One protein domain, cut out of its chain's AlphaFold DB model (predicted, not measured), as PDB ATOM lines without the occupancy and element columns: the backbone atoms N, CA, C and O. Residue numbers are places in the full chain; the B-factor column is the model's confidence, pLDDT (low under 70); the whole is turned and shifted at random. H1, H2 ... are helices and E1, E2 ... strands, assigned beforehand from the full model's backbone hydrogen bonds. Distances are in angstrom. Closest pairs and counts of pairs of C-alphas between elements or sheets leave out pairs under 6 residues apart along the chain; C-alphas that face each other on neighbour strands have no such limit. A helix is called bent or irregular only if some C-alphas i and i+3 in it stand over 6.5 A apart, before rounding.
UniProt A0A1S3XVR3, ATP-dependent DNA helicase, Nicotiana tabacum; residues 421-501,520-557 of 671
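AT A GLANCE: This is residues 421 to 501 and 520 to 557 of the 671 residues of the protein "ATP-dependent DNA helicase" of Nicotiana tabacum (UniProt A0A1S3XVR3). A small parallel sheet of three strands makes the core, with H1 over one face and the short H5 over the other, while H4 packs with its residues 485 to 490 on E1 and E2. Beyond this core, the unnamed stretch 421 to 447 reaches toward one end of the long axis, and H2, H3 and the residues after H4 lie toward the other. The printed part has 119 residues, with five named helices and three named strands in the order H1 H2 H3 E1 H4 E2 H5 E3, and under half of the residues are in named elements; the class is mixed, helices and strands. The sheet's order is E1 E2 E3. The whole is compact, with a radius of gyration of the C-alphas of 14.9 A, yet elongated, spanning 49 by 29 by 25 A.

IN THESE COORDINATES: Residues 421 to 447 hold no named element; C-alpha 421 is at (-8.485, -34.262, 49.197). H1, residues 448 to 459, is 16.1 A long and begins at (8.335, -27.716, 26.214). H2 is residues 463 to 468 and is irregular, with C-alphas 464 and 467 7.2 A apart; H3 is residues 470 to 474. E1 is residues 476 to 479. H4, residues 483 to 494, is 16.0 A long. After the cut come E2, residues 524 to 529, 16.4 A long, and H5, residues 538 to 543. E3, residues 552 to 556, is 12.8 A long and ends at (3.542, -28.954, 33.899).

HOW THE PARTS SIT: Inner strand E2 is parallel to E1 at 15 degrees, with N 479 and O 526 2.8 A apart, within hydrogen-bond range. E2 is parallel to E3 at 14 degrees, with N 555 and O 527 2.8 A apart, also within range. E2, H5 and E3 form a strand-helix-strand unit, two parallel neighbour strands with a helix between, and its crossover is right-handed. H1 is on the sheet at a height of 8.7 A, over E2 and along the strands; the C-alphas of Thr 459 and Gly 526, the closest of H1 and E2, are 5.7 A apart. H5 is on the opposite face at a height of 9.7 A, over E2, with the closest C-alphas those of Ile 527 and Ala 542, 7.4 A apart. H4 is on the sheet; its closest C-alpha pair with E1 is Val 486 and Leu 479, 7.6 A. H1 and H4 are close but not clearly touching, with the C-alphas of Phe 456 and Leu 493 7.6 A apart, and only just about perpendicular at 73 degrees. H2 and H3 are not on the sheet; they are close but not clearly touching, with the C-alphas of Cys 466 and Ile 473 7.0 A apart. Every O i to N i+4 pair is within hydrogen-bond range in H1, H3, H4 and H5; H2 has 0 of 2, and 1 of 3 O i to N i+3 pairs.

THE WHOLE: The two C-alphas farthest apart, those of Asp 431 and Thr 500, are 50.1 A apart. Residues 502 to 519 are not printed, and C-alphas 501 and 520 are 27.7 A apart across this cut. Of the links printed whole, none is long. The mean pLDDT of the printed part is 81.4; 15 residues are under 70, among them 464 to 469 and 534 to 536.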
ATOM      1  N   ARG A 421      -9.129 -35.440  48.597       92.50
ATOM      2  CA  ARG A 421      -8.485 -34.262  49.197       92.50
ATOM      3  C   ARG A 421      -8.406 -33.091  48.221       92.50
ATOM      4  O   ARG A 421      -8.696 -31.970  48.630       92.50
ATOM      5  N   ILE A 422      -8.107 -33.341  46.942       90.88
ATOM      6  CA  ILE A 422      -8.150 -32.306  45.895       90.88
ATOM      7  C   ILE A 422      -9.576 -31.764  45.739       90.88
ATOM      8  O   ILE A 422      -9.777 -30.558  45.825       90.88
ATOM      9  N   GLY A 423     -10.565 -32.642  45.539       88.81
ATOM     10  CA  GLY A 423     -11.955 -32.234  45.303       88.81
ATOM     11  C   GLY A 423     -12.634 -31.580  46.512       88.81
ATOM     12  O   GLY A 423     -13.540 -30.779  46.345       88.81
ATOM     13  N   ASP A 424     -12.206 -31.893  47.737       89.12
ATOM     14  CA  ASP A 424     -12.683 -31.230  48.957       89.12
ATOM     15  C   ASP A 424     -11.907 -29.937  49.283       89.12
ATOM     16  O   ASP A 424     -12.216 -29.283  50.280       89.12
ATOM     17  N   GLY A 425     -10.871 -29.591  48.509       88.12
ATOM     18  CA  GLY A 425      -9.996 -28.449  48.790       88.12
ATOM     19  C   GLY A 425      -9.158 -28.600  50.068       88.12
ATOM     20  O   GLY A 425      -8.834 -27.604  50.709       88.12
ATOM     21  N   LYS A 426      -8.837 -29.839  50.464       90.50
ATOM     22  CA  LYS A 426      -8.086 -30.191  51.686       90.50
ATOM     23  C   LYS A 426      -6.644 -30.634  51.418       90.50
ATOM     24  O   LYS A 426      -5.938 -30.972  52.367       90.50
ATOM     25  N   GLU A 427      -6.223 -30.708  50.156       91.19
ATOM     26  CA  GLU A 427      -4.837 -31.055  49.828       91.19
ATOM     27  C   GLU A 427      -3.879 -29.968  50.325       91.19
ATOM     28  O   GLU A 427      -4.194 -28.775  50.269       91.19
ATOM     29  N   GLN A 428      -2.716 -30.392  50.821       85.44
ATOM     30  CA  GLN A 428      -1.702 -29.475  51.321       85.44
ATOM     31  C   GLN A 428      -1.221 -28.544  50.206       85.44
ATOM     32  O   GLN A 428      -1.025 -28.947  49.056       85.44
ATOM     33  N   GLN A 429      -1.047 -27.283  50.578       85.31
ATOM     34  CA  GLN A 429      -0.489 -26.255  49.719       85.31
ATOM     35  C   GLN A 429       0.914 -25.915  50.208       85.31
ATOM     36  O   GLN A 429       1.180 -25.952  51.409       85.31
ATOM     37  N   ASN A 430       1.793 -25.573  49.277       81.44
ATOM     38  CA  ASN A 430       3.101 -25.023  49.599       81.44
ATOM     39  C   ASN A 430       3.005 -23.564  50.069       81.44
ATOM     40  O   ASN A 430       1.927 -22.963  50.074       81.44
ATOM     41  N   ASP A 431       4.149 -22.966  50.401       76.94
ATOM     42  CA  ASP A 431       4.249 -21.578  50.878       76.94
ATOM     43  C   ASP A 431       3.676 -20.542  49.891       76.94
ATOM     44  O   ASP A 431       3.352 -19.418  50.273       76.94
ATOM     45  N   CYS A 432       3.512 -20.910  48.616       74.12
ATOM     46  CA  CYS A 432       2.900 -20.075  47.584       74.12
ATOM     47  C   CYS A 432       1.380 -20.284  47.441       74.12
ATOM     48  O   CYS A 432       0.791 -19.780  46.483       74.12
ATOM     49  N   GLY A 433       0.743 -21.059  48.324       77.81
ATOM     50  CA  GLY A 433      -0.681 -21.395  48.237       77.81
ATOM     51  C   GLY A 433      -1.026 -22.322  47.063       77.81
ATOM     52  O   GLY A 433      -2.179 -22.372  46.632       77.81
ATOM     53  N   LYS A 434      -0.039 -23.035  46.498       81.19
ATOM     54  CA  LYS A 434      -0.223 -23.948  45.359       81.19
ATOM     55  C   LYS A 434      -0.206 -25.398  45.827       81.19
ATOM     56  O   LYS A 434       0.559 -25.761  46.713       81.19
ATOM     57  N   ILE A 435      -1.027 -26.232  45.197       83.94
ATOM     58  CA  ILE A 435      -1.039 -27.678  45.444       83.94
ATOM     59  C   ILE A 435       0.213 -28.299  44.822       83.94
ATOM     60  O   ILE A 435       0.465 -28.118  43.628       83.94
ATOM     61  N   GLU A 436       0.960 -29.066  45.609       81.31
ATOM     62  CA  GLU A 436       2.072 -29.864  45.098       81.31
ATOM     63  C   GLU A 436       1.558 -31.174  44.494       81.31
ATOM     64  O   GLU A 436       0.797 -31.930  45.103       81.31
ATOM     65  N   ILE A 437       1.957 -31.439  43.251       83.88
ATOM     66  CA  ILE A 437       1.583 -32.664  42.547       83.88
ATOM     67  C   ILE A 437       2.594 -33.757  42.923       83.88
ATOM     68  O   ILE A 437       3.798 -33.521  42.823       83.88
ATOM     69  N   PRO A 438       2.150 -34.975  43.289       84.25
ATOM     70  CA  PRO A 438       3.053 -36.088  43.551       84.25
ATOM     71  C   PRO A 438       4.016 -36.342  42.385       84.25
ATOM     72  O   PRO A 438       3.585 -36.484  41.239       84.25
ATOM     73  N   HIS A 439       5.314 -36.487  42.677       79.19
ATOM     74  CA  HIS A 439       6.349 -36.730  41.660       79.19
ATOM     75  C   HIS A 439       6.058 -37.943  40.764       79.19
ATOM     76  O   HIS A 439       6.436 -37.952  39.596       79.19
ATOM     77  N   SER A 440       5.342 -38.950  41.271       81.69
ATOM     78  CA  SER A 440       4.924 -40.123  40.495       81.69
ATOM     79  C   SER A 440       3.966 -39.792  39.345       81.69
ATOM     80  O   SER A 440       3.919 -40.538  38.364       81.69
ATOM     81  N   LEU A 441       3.220 -38.689  39.432       84.38
ATOM     82  CA  LEU A 441       2.303 -38.223  38.392       84.38
ATOM     83  C   LEU A 441       2.985 -37.279  37.398       84.38
ATOM     84  O   LEU A 441       2.478 -37.103  36.295       84.38
ATOM     85  N   ILE A 442       4.122 -36.681  37.756       84.00
ATOM     86  CA  ILE A 442       4.783 -35.649  36.953       84.00
ATOM     87  C   ILE A 442       5.628 -36.281  35.839       84.00
ATOM     88  O   ILE A 442       6.323 -37.281  36.036       84.00
ATOM     89  N   ILE A 443       5.577 -35.677  34.653       77.62
ATOM     90  CA  ILE A 443       6.573 -35.873  33.602       77.62
ATOM     91  C   ILE A 443       7.729 -34.903  33.858       77.62
ATOM     92  O   ILE A 443       7.462 -33.706  33.975       77.62
ATOM     93  N   PRO A 444       8.987 -35.383  33.932       70.31
ATOM     94  CA  PRO A 444      10.144 -34.508  34.076       70.31
ATOM     95  C   PRO A 444      10.155 -33.446  32.980       70.31
ATOM     96  O   PRO A 444      10.009 -33.774  31.801       70.31
ATOM     97  N   TYR A 445      10.304 -32.190  33.382       69.75
ATOM     98  CA  TYR A 445      10.385 -31.080  32.450       69.75
ATOM     99  C   TYR A 445      11.843 -30.873  32.025       69.75
ATOM    100  O   TYR A 445      12.710 -30.704  32.877       69.75
ATOM    101  N   THR A 446      12.108 -30.899  30.720       67.00
ATOM    102  CA  THR A 446      13.406 -30.530  30.124       67.00
ATOM    103  C   THR A 446      13.236 -29.309  29.223       67.00
ATOM    104  O   THR A 446      13.736 -28.227  29.501       67.00
ATOM    105  N   SER A 447      12.445 -29.461  28.166       75.19
ATOM    106  CA  SER A 447      11.951 -28.385  27.307       75.19
ATOM    107  C   SER A 447      10.481 -28.622  26.992       75.19
ATOM    108  O   SER A 447      10.007 -29.758  27.075       75.19
ATOM    109  N   GLU A 448       9.748 -27.584  26.588       73.75
ATOM    110  CA  GLU A 448       8.335 -27.716  26.214       73.75
ATOM    111  C   GLU A 448       8.139 -28.818  25.161       73.75
ATOM    112  O   GLU A 448       7.350 -29.738  25.365       73.75
ATOM    113  N   LYS A 449       8.945 -28.806  24.092       78.50
ATOM    114  CA  LYS A 449       8.870 -29.792  23.006       78.50
ATOM    115  C   LYS A 449       9.179 -31.217  23.469       78.50
ATOM    116  O   LYS A 449       8.437 -32.139  23.135       78.50
ATOM    117  N   GLU A 450      10.273 -31.437  24.193       76.44
ATOM    118  CA  GLU A 450      10.662 -32.788  24.628       76.44
ATOM    119  C   GLU A 450       9.700 -33.355  25.666       76.44
ATOM    120  O   GLU A 450       9.293 -34.514  25.573       76.44
ATOM    121  N   SER A 451       9.285 -32.523  26.618       78.25
ATOM    122  CA  SER A 451       8.397 -32.929  27.701       78.25
ATOM    123  C   SER A 451       6.979 -33.195  27.177       78.25
ATOM    124  O   SER A 451       6.326 -34.136  27.637       78.25
ATOM    125  N   LEU A 452       6.509 -32.425  26.184       86.12
ATOM    126  CA  LEU A 452       5.263 -32.702  25.457       86.12
ATOM    127  C   LEU A 452       5.361 -33.976  24.621       86.12
ATOM    128  O   LEU A 452       4.468 -34.815  24.687       86.12
ATOM    129  N   ASN A 453       6.460 -34.186  23.893       84.75
ATOM    130  CA  ASN A 453       6.672 -35.436  23.158       84.75
ATOM    131  C   ASN A 453       6.699 -36.652  24.094       84.75
ATOM    132  O   ASN A 453       6.186 -37.720  23.750       84.75
ATOM    133  N   LEU A 454       7.258 -36.499  25.296       84.00
ATOM    134  CA  LEU A 454       7.219 -37.533  26.321       84.00
ATOM    135  C   LEU A 454       5.785 -37.782  26.810       84.00
ATOM    136  O   LEU A 454       5.393 -38.945  26.921       84.00
ATOM    137  N   LEU A 455       4.985 -36.728  27.022       89.19
ATOM    138  CA  LEU A 455       3.554 -36.851  27.327       89.19
ATOM    139  C   LEU A 455       2.815 -37.610  26.223       89.19
ATOM    140  O   LEU A 455       2.127 -38.583  26.517       89.19
ATOM    141  N   PHE A 456       3.015 -37.236  24.959       89.88
ATOM    142  CA  PHE A 456       2.409 -37.904  23.807       89.88
ATOM    143  C   PHE A 456       2.768 -39.384  23.757       89.88
ATOM    144  O   PHE A 456       1.881 -40.226  23.633       89.88
ATOM    145  N   ARG A 457       4.049 -39.721  23.928       86.38
ATOM    146  CA  ARG A 457       4.525 -41.108  23.897       86.38
ATOM    147  C   ARG A 457       3.959 -41.950  25.038       86.38
ATOM    148  O   ARG A 457       3.696 -43.135  24.844       86.38
ATOM    149  N   VAL A 458       3.812 -41.365  26.225       87.25
ATOM    150  CA  VAL A 458       3.291 -42.073  27.399       87.25
ATOM    151  C   VAL A 458       1.770 -42.224  27.322       87.25
ATOM    152  O   VAL A 458       1.252 -43.301  27.620       87.25
ATOM    153  N   THR A 459       1.055 -41.195  26.860       88.50
ATOM    154  CA  THR A 459      -0.398 -41.262  26.674       88.50
ATOM    155  C   THR A 459      -0.774 -42.159  25.501       88.50
ATOM    156  O   THR A 459      -1.652 -43.000  25.666       88.50
ATOM    157  N   TYR A 460      -0.087 -42.053  24.363       87.06
ATOM    158  CA  TYR A 460      -0.342 -42.812  23.136       87.06
ATOM    159  C   TYR A 460       0.903 -43.603  22.688       87.06
ATOM    160  O   TYR A 460       1.566 -43.245  21.707       87.06
ATOM    161  N   PRO A 461       1.243 -44.708  23.376       81.50
ATOM    162  CA  PRO A 461       2.370 -45.534  22.971       81.50
ATOM    163  C   PRO A 461       2.111 -46.135  21.587       81.50
ATOM    164  O   PRO A 461       1.061 -46.723  21.340       81.50
ATOM    165  N   HIS A 462       3.093 -46.012  20.690       73.94
ATOM    166  CA  HIS A 462       3.023 -46.518  19.313       73.94
ATOM    167  C   HIS A 462       1.870 -45.931  18.475       73.94
ATOM    168  O   HIS A 462       1.193 -46.673  17.770       73.94
ATOM    169  N   LEU A 463       1.691 -44.601  18.500       72.75
ATOM    170  CA  LEU A 463       0.688 -43.855  17.718       72.75
ATOM    171  C   LEU A 463       0.562 -44.321  16.244       72.75
ATOM    172  O   LEU A 463      -0.540 -44.474  15.726       72.75
ATOM    173  N   TYR A 464       1.683 -44.651  15.592       67.56
ATOM    174  CA  TYR A 464       1.750 -45.148  14.206       67.56
ATOM    175  C   TYR A 464       1.152 -46.555  13.981       67.56
ATOM    176  O   TYR A 464       0.999 -46.984  12.843       67.56
ATOM    177  N   LYS A 465       0.831 -47.309  15.041       66.12
ATOM    178  CA  LYS A 465       0.127 -48.605  14.964       66.12
ATOM    179  C   LYS A 465      -1.375 -48.474  15.226       66.12
ATOM    180  O   LYS A 465      -2.088 -49.471  15.158       66.12
ATOM    181  N   CYS A 466      -1.875 -47.272  15.521       62.38
ATOM    182  CA  CYS A 466      -3.263 -47.075  15.940       62.38
ATOM    183  C   CYS A 466      -4.304 -47.245  14.825       62.38
ATOM    184  O   CYS A 466      -5.491 -47.341  15.131       62.38
ATOM    185  N   HIS A 467      -3.894 -47.326  13.554       59.19
ATOM    186  CA  HIS A 467      -4.808 -47.453  12.410       59.19
ATOM    187  C   HIS A 467      -5.747 -48.670  12.506       59.19
ATOM    188  O   HIS A 467      -6.821 -48.661  11.916       59.19
ATOM    189  N   SER A 468      -5.355 -49.710  13.251       59.75
ATOM    190  CA  SER A 468      -6.108 -50.961  13.373       59.75
ATOM    191  C   SER A 468      -6.970 -51.075  14.635       59.75
ATOM    192  O   SER A 468      -7.678 -52.069  14.772       59.75
ATOM    193  N   ASN A 469      -6.910 -50.127  15.583       68.94
ATOM    194  CA  ASN A 469      -7.660 -50.242  16.837       68.94
ATOM    195  C   ASN A 469      -8.236 -48.900  17.314       68.94
ATOM    196  O   ASN A 469      -7.636 -48.204  18.136       68.94
ATOM    197  N   ALA A 470      -9.447 -48.584  16.850       72.00
ATOM    198  CA  ALA A 470     -10.184 -47.392  17.265       72.00
ATOM    199  C   ALA A 470     -10.385 -47.323  18.790       72.00
ATOM    200  O   ALA A 470     -10.222 -46.254  19.375       72.00
ATOM    201  N   SER A 471     -10.635 -48.465  19.448       73.88
ATOM    202  CA  SER A 471     -10.904 -48.501  20.895       73.88
ATOM    203  C   SER A 471      -9.727 -47.997  21.737       73.88
ATOM    204  O   SER A 471      -9.935 -47.314  22.739       73.88
ATOM    205  N   PHE A 472      -8.493 -48.259  21.288       79.12
ATOM    206  CA  PHE A 472      -7.271 -47.797  21.945       79.12
ATOM    207  C   PHE A 472      -7.134 -46.272  21.918       79.12
ATOM    208  O   PHE A 472      -6.726 -45.684  22.918       79.12
ATOM    209  N   ILE A 473      -7.467 -45.624  20.794       78.25
ATOM    210  CA  ILE A 473      -7.425 -44.158  20.700       78.25
ATOM    211  C   ILE A 473      -8.546 -43.559  21.553       78.25
ATOM    212  O   ILE A 473      -8.299 -42.643  22.332       78.25
ATOM    213  N   THR A 474      -9.766 -44.093  21.448       78.56
ATOM    214  CA  THR A 474     -10.940 -43.523  22.125       78.56
ATOM    215  C   THR A 474     -10.894 -43.646  23.648       78.56
ATOM    216  O   THR A 474     -11.575 -42.888  24.335       78.56
ATOM    217  N   SER A 475     -10.100 -44.573  24.200       82.75
ATOM    218  CA  SER A 475      -9.962 -44.747  25.650       82.75
ATOM    219  C   SER A 475      -8.865 -43.881  26.283       82.75
ATOM    220  O   SER A 475      -8.608 -44.000  27.483       82.75
ATOM    221  N   ARG A 476      -8.215 -42.991  25.524       87.62
ATOM    222  CA  ARG A 476      -7.089 -42.164  25.986       87.62
ATOM    223  C   ARG A 476      -7.301 -40.706  25.601       87.62
ATOM    224  O   ARG A 476      -7.750 -40.418  24.496       87.62
ATOM    225  N   ALA A 477      -6.946 -39.781  26.487       90.94
ATOM    226  CA  ALA A 477      -7.043 -38.351  26.194       90.94
ATOM    227  C   ALA A 477      -5.894 -37.560  26.816       90.94
ATOM    228  O   ALA A 477      -5.380 -37.925  27.876       90.94
ATOM    229  N   ILE A 478      -5.553 -36.444  26.174       91.44
ATOM    230  CA  ILE A 478      -4.762 -35.373  26.775       91.44
ATOM    231  C   ILE A 478      -5.710 -34.222  27.092       91.44
ATOM    232  O   ILE A 478      -6.465 -33.774  26.235       91.44
ATOM    233  N   LEU A 479      -5.699 -33.782  28.345       91.31
ATOM    234  CA  LEU A 479      -6.539 -32.707  28.849       91.31
ATOM    235  C   LEU A 479      -5.687 -31.465  29.094       91.31
ATOM    236  O   LEU A 479      -4.584 -31.554  29.630       91.31
ATOM    237  N   THR A 480      -6.221 -30.301  28.746       89.81
ATOM    238  CA  THR A 480      -5.612 -29.001  29.036       89.81
ATOM    239  C   THR A 480      -6.700 -27.981  29.383       89.81
ATOM    240  O   THR A 480      -7.887 -28.311  29.405       89.81
ATOM    241  N   THR A 481      -6.307 -26.764  29.748       84.00
ATOM    242  CA  THR A 481      -7.186 -25.781  30.397       84.00
ATOM    243  C   THR A 481      -7.979 -24.910  29.415       84.00
ATOM    244  O   THR A 481      -9.050 -24.424  29.784       84.00
ATOM    245  N   LYS A 482      -7.493 -24.713  28.180       83.38
ATOM    246  CA  LYS A 482      -8.090 -23.838  27.150       83.38
ATOM    247  C   LYS A 482      -8.187 -24.543  25.797       83.38
ATOM    248  O   LYS A 482      -7.335 -25.366  25.480       83.38
ATOM    249  N   ASN A 483      -9.182 -24.171  24.989       83.00
ATOM    250  CA  ASN A 483      -9.366 -24.733  23.644       83.00
ATOM    251  C   ASN A 483      -8.199 -24.405  22.705       83.00
ATOM    252  O   ASN A 483      -7.764 -25.292  21.992       83.00
ATOM    253  N   ASP A 484      -7.621 -23.204  22.781       85.00
ATOM    254  CA  ASP A 484      -6.472 -22.842  21.937       85.00
ATOM    255  C   ASP A 484      -5.285 -23.811  22.136       85.00
ATOM    256  O   ASP A 484      -4.626 -24.205  21.180       85.00
ATOM    257  N   PHE A 485      -5.058 -24.273  23.375       86.06
ATOM    258  CA  PHE A 485      -4.042 -25.292  23.676       86.06
ATOM    259  C   PHE A 485      -4.466 -26.698  23.236       86.06
ATOM    260  O   PHE A 485      -3.611 -27.525  22.925       86.06
ATOM    261  N   VAL A 486      -5.772 -26.995  23.234       86.75
ATOM    262  CA  VAL A 486      -6.299 -28.251  22.676       86.75
ATOM    263  C   VAL A 486      -6.004 -28.306  21.182       86.75
ATOM    264  O   VAL A 486      -5.514 -29.328  20.714       86.75
ATOM    265  N   ASP A 487      -6.264 -27.217  20.461       85.81
ATOM    266  CA  ASP A 487      -6.028 -27.122  19.022       85.81
ATOM    267  C   ASP A 487      -4.528 -27.260  18.711       85.81
ATOM    268  O   ASP A 487      -4.153 -28.122  17.922       85.81
ATOM    269  N   GLU A 488      -3.655 -26.547  19.437       87.81
ATOM    270  CA  GLU A 488      -2.190 -26.672  19.312       87.81
ATOM    271  C   GLU A 488      -1.702 -28.117  19.541       87.81
ATOM    272  O   GLU A 488      -0.945 -28.666  18.738       87.81
ATOM    273  N   ILE A 489      -2.159 -28.772  20.616       88.69
ATOM    274  CA  ILE A 489      -1.795 -30.167  20.910       88.69
ATOM    275  C   ILE A 489      -2.311 -31.115  19.826       88.69
ATOM    276  O   ILE A 489      -1.595 -32.038  19.426       88.69
ATOM    277  N   ASN A 490      -3.550 -30.920  19.374       89.38
ATOM    278  CA  ASN A 490      -4.144 -31.746  18.334       89.38
ATOM    279  C   ASN A 490      -3.356 -31.616  17.031       89.38
ATOM    280  O   ASN A 490      -3.026 -32.644  16.448       89.38
ATOM    281  N   ASP A 491      -2.972 -30.407  16.628       88.19
ATOM    282  CA  ASP A 491      -2.146 -30.171  15.442       88.19
ATOM    283  C   ASP A 491      -0.779 -30.862  15.563       88.19
ATOM    284  O   ASP A 491      -0.334 -31.559  14.645       88.19
ATOM    285  N   MET A 492      -0.128 -30.762  16.729       86.81
ATOM    286  CA  MET A 492       1.146 -31.440  17.000       86.81
ATOM    287  C   MET A 492       1.036 -32.973  16.982       86.81
ATOM    288  O   MET A 492       1.984 -33.655  16.578       86.81
ATOM    289  N   LEU A 493      -0.084 -33.531  17.447       85.44
ATOM    290  CA  LEU A 493      -0.358 -34.969  17.394       85.44
ATOM    291  C   LEU A 493      -0.696 -35.420  15.972       85.44
ATOM    292  O   LEU A 493      -0.179 -36.444  15.528       85.44
ATOM    293  N   LEU A 494      -1.522 -34.659  15.248       84.44
ATOM    294  CA  LEU A 494      -1.898 -34.923  13.859       84.44
ATOM    295  C   LEU A 494      -0.668 -34.951  12.948       84.44
ATOM    296  O   LEU A 494      -0.529 -35.874  12.147       84.44
ATOM    297  N   ALA A 495       0.282 -34.036  13.156       84.00
ATOM    298  CA  ALA A 495       1.555 -33.999  12.435       84.00
ATOM    299  C   ALA A 495       2.432 -35.257  12.625       84.00
ATOM    300  O   ALA A 495       3.354 -35.487  11.843       84.00
ATOM    301  N   GLN A 496       2.171 -36.084  13.646       80.12
ATOM    302  CA  GLN A 496       2.891 -37.343  13.875       80.12
ATOM    303  C   GLN A 496       2.255 -38.546  13.169       80.12
ATOM    304  O   GLN A 496       2.871 -39.616  13.124       80.12
ATOM    305  N   PHE A 497       1.039 -38.416  12.626       77.25
ATOM    306  CA  PHE A 497       0.412 -39.509  11.893       77.25
ATOM    307  C   PHE A 497       1.026 -39.637  10.491       77.25
ATOM    308  O   PHE A 497       1.083 -38.660   9.748       77.25
ATOM    309  N   PRO A 498       1.442 -40.844  10.072       69.50
ATOM    310  CA  PRO A 498       2.112 -41.061   8.787       69.50
ATOM    311  C   PRO A 498       1.148 -41.075   7.578       69.50
ATOM    312  O   PRO A 498       1.427 -41.728   6.576       69.50
ATOM    313  N   THR A 499      -0.013 -40.421   7.663       70.00
ATOM    314  CA  THR A 499      -1.130 -40.576   6.712       70.00
ATOM    315  C   THR A 499      -1.536 -39.269   6.045       70.00
ATOM    316  O   THR A 499      -1.305 -38.191   6.579       70.00
ATOM    317  N   THR A 500      -2.190 -39.363   4.886       76.06
ATOM    318  CA  THR A 500      -2.706 -38.199   4.154       76.06
ATOM    319  C   THR A 500      -3.863 -37.542   4.904       76.06
ATOM    320  O   THR A 500      -4.831 -38.215   5.269       76.06
ATOM    321  N   GLU A 501      -3.778 -36.227   5.097       76.00
ATOM    322  CA  GLU A 501      -4.848 -35.417   5.672       76.00
ATOM    323  C   GLU A 501      -6.109 -35.466   4.793       76.00
ATOM    324  O   GLU A 501      -6.040 -35.443   3.560       76.00
ATOM    325  N   GLN A 520     -16.832 -41.903  28.923       54.44
ATOM    326  CA  GLN A 520     -16.352 -43.026  29.727       54.44
ATOM    327  C   GLN A 520     -15.080 -42.702  30.532       54.44
ATOM    328  O   GLN A 520     -14.423 -41.677  30.336       54.44
ATOM    329  N   ALA A 521     -14.772 -43.581  31.491       61.16
ATOM    330  CA  ALA A 521     -13.470 -43.612  32.148       61.16
ATOM    331  C   ALA A 521     -12.387 -43.885  31.102       61.16
ATOM    332  O   ALA A 521     -12.573 -44.738  30.236       61.16
ATOM    333  N   LEU A 522     -11.272 -43.173  31.207       80.00
ATOM    334  CA  LEU A 522     -10.153 -43.331  30.292       80.00
ATOM    335  C   LEU A 522      -9.191 -44.380  30.853       80.00
ATOM    336  O   LEU A 522      -8.986 -44.474  32.066       80.00
ATOM    337  N   ASP A 523      -8.600 -45.168  29.967       84.06
ATOM    338  CA  ASP A 523      -7.508 -46.077  30.304       84.06
ATOM    339  C   ASP A 523      -6.222 -45.303  30.593       84.06
ATOM    340  O   ASP A 523      -5.401 -45.755  31.391       84.06
ATOM    341  N   PHE A 524      -6.056 -44.131  29.971       87.38
ATOM    342  CA  PHE A 524      -4.943 -43.234  30.250       87.38
ATOM    343  C   PHE A 524      -5.324 -41.761  30.088       87.38
ATOM    344  O   PHE A 524      -5.998 -41.383  29.127       87.38
ATOM    345  N   VAL A 525      -4.847 -40.926  31.011       90.69
ATOM    346  CA  VAL A 525      -5.069 -39.479  31.027       90.69
ATOM    347  C   VAL A 525      -3.722 -38.767  31.044       90.69
ATOM    348  O   VAL A 525      -2.987 -38.817  32.029       90.69
ATOM    349  N   GLY A 526      -3.403 -38.087  29.946       90.62
ATOM    350  CA  GLY A 526      -2.384 -37.045  29.947       90.62
ATOM    351  C   GLY A 526      -3.001 -35.723  30.398       90.62
ATOM    352  O   GLY A 526      -4.124 -35.406  30.017       90.62
ATOM    353  N   ILE A 527      -2.289 -34.942  31.197       91.88
ATOM    354  CA  ILE A 527      -2.684 -33.581  31.559       91.88
ATOM    355  C   ILE A 527      -1.538 -32.661  31.162       91.88
ATOM    356  O   ILE A 527      -0.405 -32.880  31.579       91.88
ATOM    357  N   TYR A 528      -1.830 -31.647  30.358       90.19
ATOM    358  CA  TYR A 528      -0.876 -30.613  29.986       90.19
ATOM    359  C   TYR A 528      -1.286 -29.277  30.602       90.19
ATOM    360  O   TYR A 528      -2.336 -28.716  30.274       90.19
ATOM    361  N   LEU A 529      -0.442 -28.781  31.504       85.75
ATOM    362  CA  LEU A 529      -0.608 -27.518  32.212       85.75
ATOM    363  C   LEU A 529       0.479 -26.538  31.760       85.75
ATOM    364  O   LEU A 529       1.547 -26.442  32.368       85.75
ATOM    365  N   ARG A 530       0.194 -25.801  30.682       79.81
ATOM    366  CA  ARG A 530       1.011 -24.651  30.258       79.81
ATOM    367  C   ARG A 530       0.859 -23.465  31.205       79.81
ATOM    368  O   ARG A 530       1.809 -22.734  31.453       79.81
ATOM    369  N   GLU A 531      -0.350 -23.307  31.733       77.81
ATOM    370  CA  GLU A 531      -0.768 -22.249  32.646       77.81
ATOM    371  C   GLU A 531      -1.422 -22.849  33.897       77.81
ATOM    372  O   GLU A 531      -1.803 -24.026  33.914       77.81
ATOM    373  N   LEU A 532      -1.545 -22.043  34.959       72.12
ATOM    374  CA  LEU A 532      -2.191 -22.486  36.187       72.12
ATOM    375  C   LEU A 532      -3.668 -22.752  35.906       72.12
ATOM    376  O   LEU A 532      -4.313 -22.089  35.090       72.12
ATOM    377  N   VAL A 533      -4.210 -23.738  36.612       72.69
ATOM    378  CA  VAL A 533      -5.635 -24.047  36.566       72.69
ATOM    379  C   VAL A 533      -6.406 -22.827  37.073       72.69
ATOM    380  O   VAL A 533      -6.226 -22.406  38.212       72.69
ATOM    381  N   PHE A 534      -7.243 -22.242  36.218       62.84
ATOM    382  CA  PHE A 534      -7.896 -20.955  36.487       62.84
ATOM    383  C   PHE A 534      -9.353 -21.089  36.943       62.84
ATOM    384  O   PHE A 534      -9.983 -20.091  37.285       62.84
ATOM    385  N   SER A 535      -9.918 -22.301  36.928       64.62
ATOM    386  CA  SER A 535     -11.304 -22.529  37.345       64.62
ATOM    387  C   SER A 535     -11.423 -23.611  38.415       64.62
ATOM    388  O   SER A 535     -10.555 -24.475  38.561       64.62
ATOM    389  N   HIS A 536     -12.520 -23.533  39.167       67.81
ATOM    390  CA  HIS A 536     -12.829 -24.425  40.275       67.81
ATOM    391  C   HIS A 536     -12.769 -25.900  39.853       67.81
ATOM    392  O   HIS A 536     -13.406 -26.309  38.881       67.81
ATOM    393  N   ASP A 537     -11.970 -26.672  40.592       73.38
ATOM    394  CA  ASP A 537     -11.873 -28.132  40.557       73.38
ATOM    395  C   ASP A 537     -11.576 -28.768  39.187       73.38
ATOM    396  O   ASP A 537     -11.726 -29.976  38.997       73.38
ATOM    397  N   GLN A 538     -11.049 -27.994  38.234       81.56
ATOM    398  CA  GLN A 538     -10.610 -28.499  36.926       81.56
ATOM    399  C   GLN A 538      -9.594 -29.647  37.058       81.56
ATOM    400  O   GLN A 538      -9.677 -30.632  36.321       81.56
ATOM    401  N   LEU A 539      -8.678 -29.560  38.032       85.81
ATOM    402  CA  LEU A 539      -7.709 -30.621  38.315       85.81
ATOM    403  C   LEU A 539      -8.401 -31.899  38.815       85.81
ATOM    404  O   LEU A 539      -8.122 -32.982  38.305       85.81
ATOM    405  N   TYR A 540      -9.349 -31.785  39.748       89.56
ATOM    406  CA  TYR A 540     -10.148 -32.924  40.213       89.56
ATOM    407  C   TYR A 540     -10.945 -33.557  39.065       89.56
ATOM    408  O   TYR A 540     -10.940 -34.779  38.895       89.56
ATOM    409  N   VAL A 541     -11.587 -32.742  38.222       87.19
ATOM    410  CA  VAL A 541     -12.336 -33.228  37.056       87.19
ATOM    411  C   VAL A 541     -11.429 -34.015  36.112       87.19
ATOM    412  O   VAL A 541     -11.845 -35.081  35.652       87.19
ATOM    413  N   ALA A 542     -10.211 -33.534  35.850       88.31
ATOM    414  CA  ALA A 542      -9.239 -34.214  34.998       88.31
ATOM    415  C   ALA A 542      -8.762 -35.540  35.613       88.31
ATOM    416  O   ALA A 542      -8.873 -36.592  34.979       88.31
ATOM    417  N   LEU A 543      -8.314 -35.516  36.872       89.31
ATOM    418  CA  LEU A 543      -7.806 -36.697  37.575       89.31
ATOM    419  C   LEU A 543      -8.884 -37.775  37.758       89.31
ATOM    420  O   LEU A 543      -8.618 -38.964  37.581       89.31
ATOM    421  N   SER A 544     -10.129 -37.379  38.043       88.81
ATOM    422  CA  SER A 544     -11.243 -38.309  38.280       88.81
ATOM    423  C   SER A 544     -11.625 -39.151  37.054       88.81
ATOM    424  O   SER A 544     -12.418 -40.090  37.179       88.81
ATOM    425  N   ARG A 545     -11.097 -38.849  35.856       87.38
ATOM    426  CA  ARG A 545     -11.304 -39.659  34.641       87.38
ATOM    427  C   ARG A 545     -10.493 -40.953  34.630       87.38
ATOM    428  O   ARG A 545     -10.894 -41.877  33.920       87.38
ATOM    429  N   ALA A 546      -9.416 -41.027  35.407       88.50
ATOM    430  CA  ALA A 546      -8.536 -42.186  35.466       88.50
ATOM    431  C   ALA A 546      -9.021 -43.261  36.454       88.50
ATOM    432  O   ALA A 546      -9.815 -43.002  37.361       88.50
ATOM    433  N   LYS A 547      -8.525 -44.489  36.263       88.75
ATOM    434  CA  LYS A 547      -8.793 -45.658  37.123       88.75
ATOM    435  C   LYS A 547      -7.717 -45.874  38.200       88.75
ATOM    436  O   LYS A 547      -7.945 -46.614  39.146       88.75
ATOM    437  N   SER A 548      -6.543 -45.268  38.059       89.81
ATOM    438  CA  SER A 548      -5.445 -45.339  39.030       89.81
ATOM    439  C   SER A 548      -4.451 -44.206  38.785       89.81
ATOM    440  O   SER A 548      -4.440 -43.612  37.702       89.81
ATOM    441  N   SER A 549      -3.586 -43.948  39.764       89.44
ATOM    442  CA  SER A 549      -2.483 -42.987  39.643       89.44
ATOM    443  C   SER A 549      -1.509 -43.340  38.509       89.44
ATOM    444  O   SER A 549      -1.030 -42.456  37.803       89.44
ATOM    445  N   ASN A 550      -1.281 -44.632  38.253       86.31
ATOM    446  CA  ASN A 550      -0.398 -45.115  37.181       86.31
ATOM    447  C   ASN A 550      -0.900 -44.783  35.766       86.31
ATOM    448  O   ASN A 550      -0.116 -44.766  34.817       86.31
ATOM    449  N   CYS A 551      -2.199 -44.522  35.623       87.94
ATOM    450  CA  CYS A 551      -2.841 -44.150  34.364       87.94
ATOM    451  C   CYS A 551      -2.888 -42.631  34.141       87.94
ATOM    452  O   CYS A 551      -3.557 -42.177  33.212       87.94
ATOM    453  N   VAL A 552      -2.232 -41.844  34.997       90.81
ATOM    454  CA  VAL A 552      -2.203 -40.383  34.923       90.81
ATOM    455  C   VAL A 552      -0.773 -39.903  34.769       90.81
ATOM    456  O   VAL A 552       0.112 -40.304  35.527       90.81
ATOM    457  N   LYS A 553      -0.554 -38.994  33.818       91.00
ATOM    458  CA  LYS A 553       0.687 -38.223  33.736       91.00
ATOM    459  C   LYS A 553       0.417 -36.758  33.478       91.00
ATOM    460  O   LYS A 553      -0.415 -36.413  32.646       91.00
ATOM    461  N   ILE A 554       1.140 -35.911  34.197       89.50
ATOM    462  CA  ILE A 554       0.992 -34.466  34.176       89.50
ATOM    463  C   ILE A 554       2.294 -33.868  33.675       89.50
ATOM    464  O   ILE A 554       3.338 -33.989  34.311       89.50
ATOM    465  N   ASN A 555       2.219 -33.218  32.526       85.44
ATOM    466  CA  ASN A 555       3.233 -32.290  32.081       85.44
ATOM    467  C   ASN A 555       2.848 -30.902  32.596       85.44
ATOM    468  O   ASN A 555       1.750 -30.415  32.320       85.44
ATOM    469  N   SER A 556       3.734 -30.296  33.375       75.56
ATOM    470  CA  SER A 556       3.542 -28.954  33.899       75.56
ATOM    471  C   SER A 556       4.763 -28.123  33.549       75.56
ATOM    472  O   SER A 556       5.850 -28.392  34.057       75.56
ATOM    473  N   ASN A 557       4.572 -27.081  32.741       63.16
ATOM    474  CA  ASN A 557       5.616 -26.087  32.466       63.16
ATOM    475  C   ASN A 557       5.810 -25.123  33.660       63.16
ATOM    476  O   ASN A 557       6.486 -24.105  33.538       63.16
TER     477      ASN A 557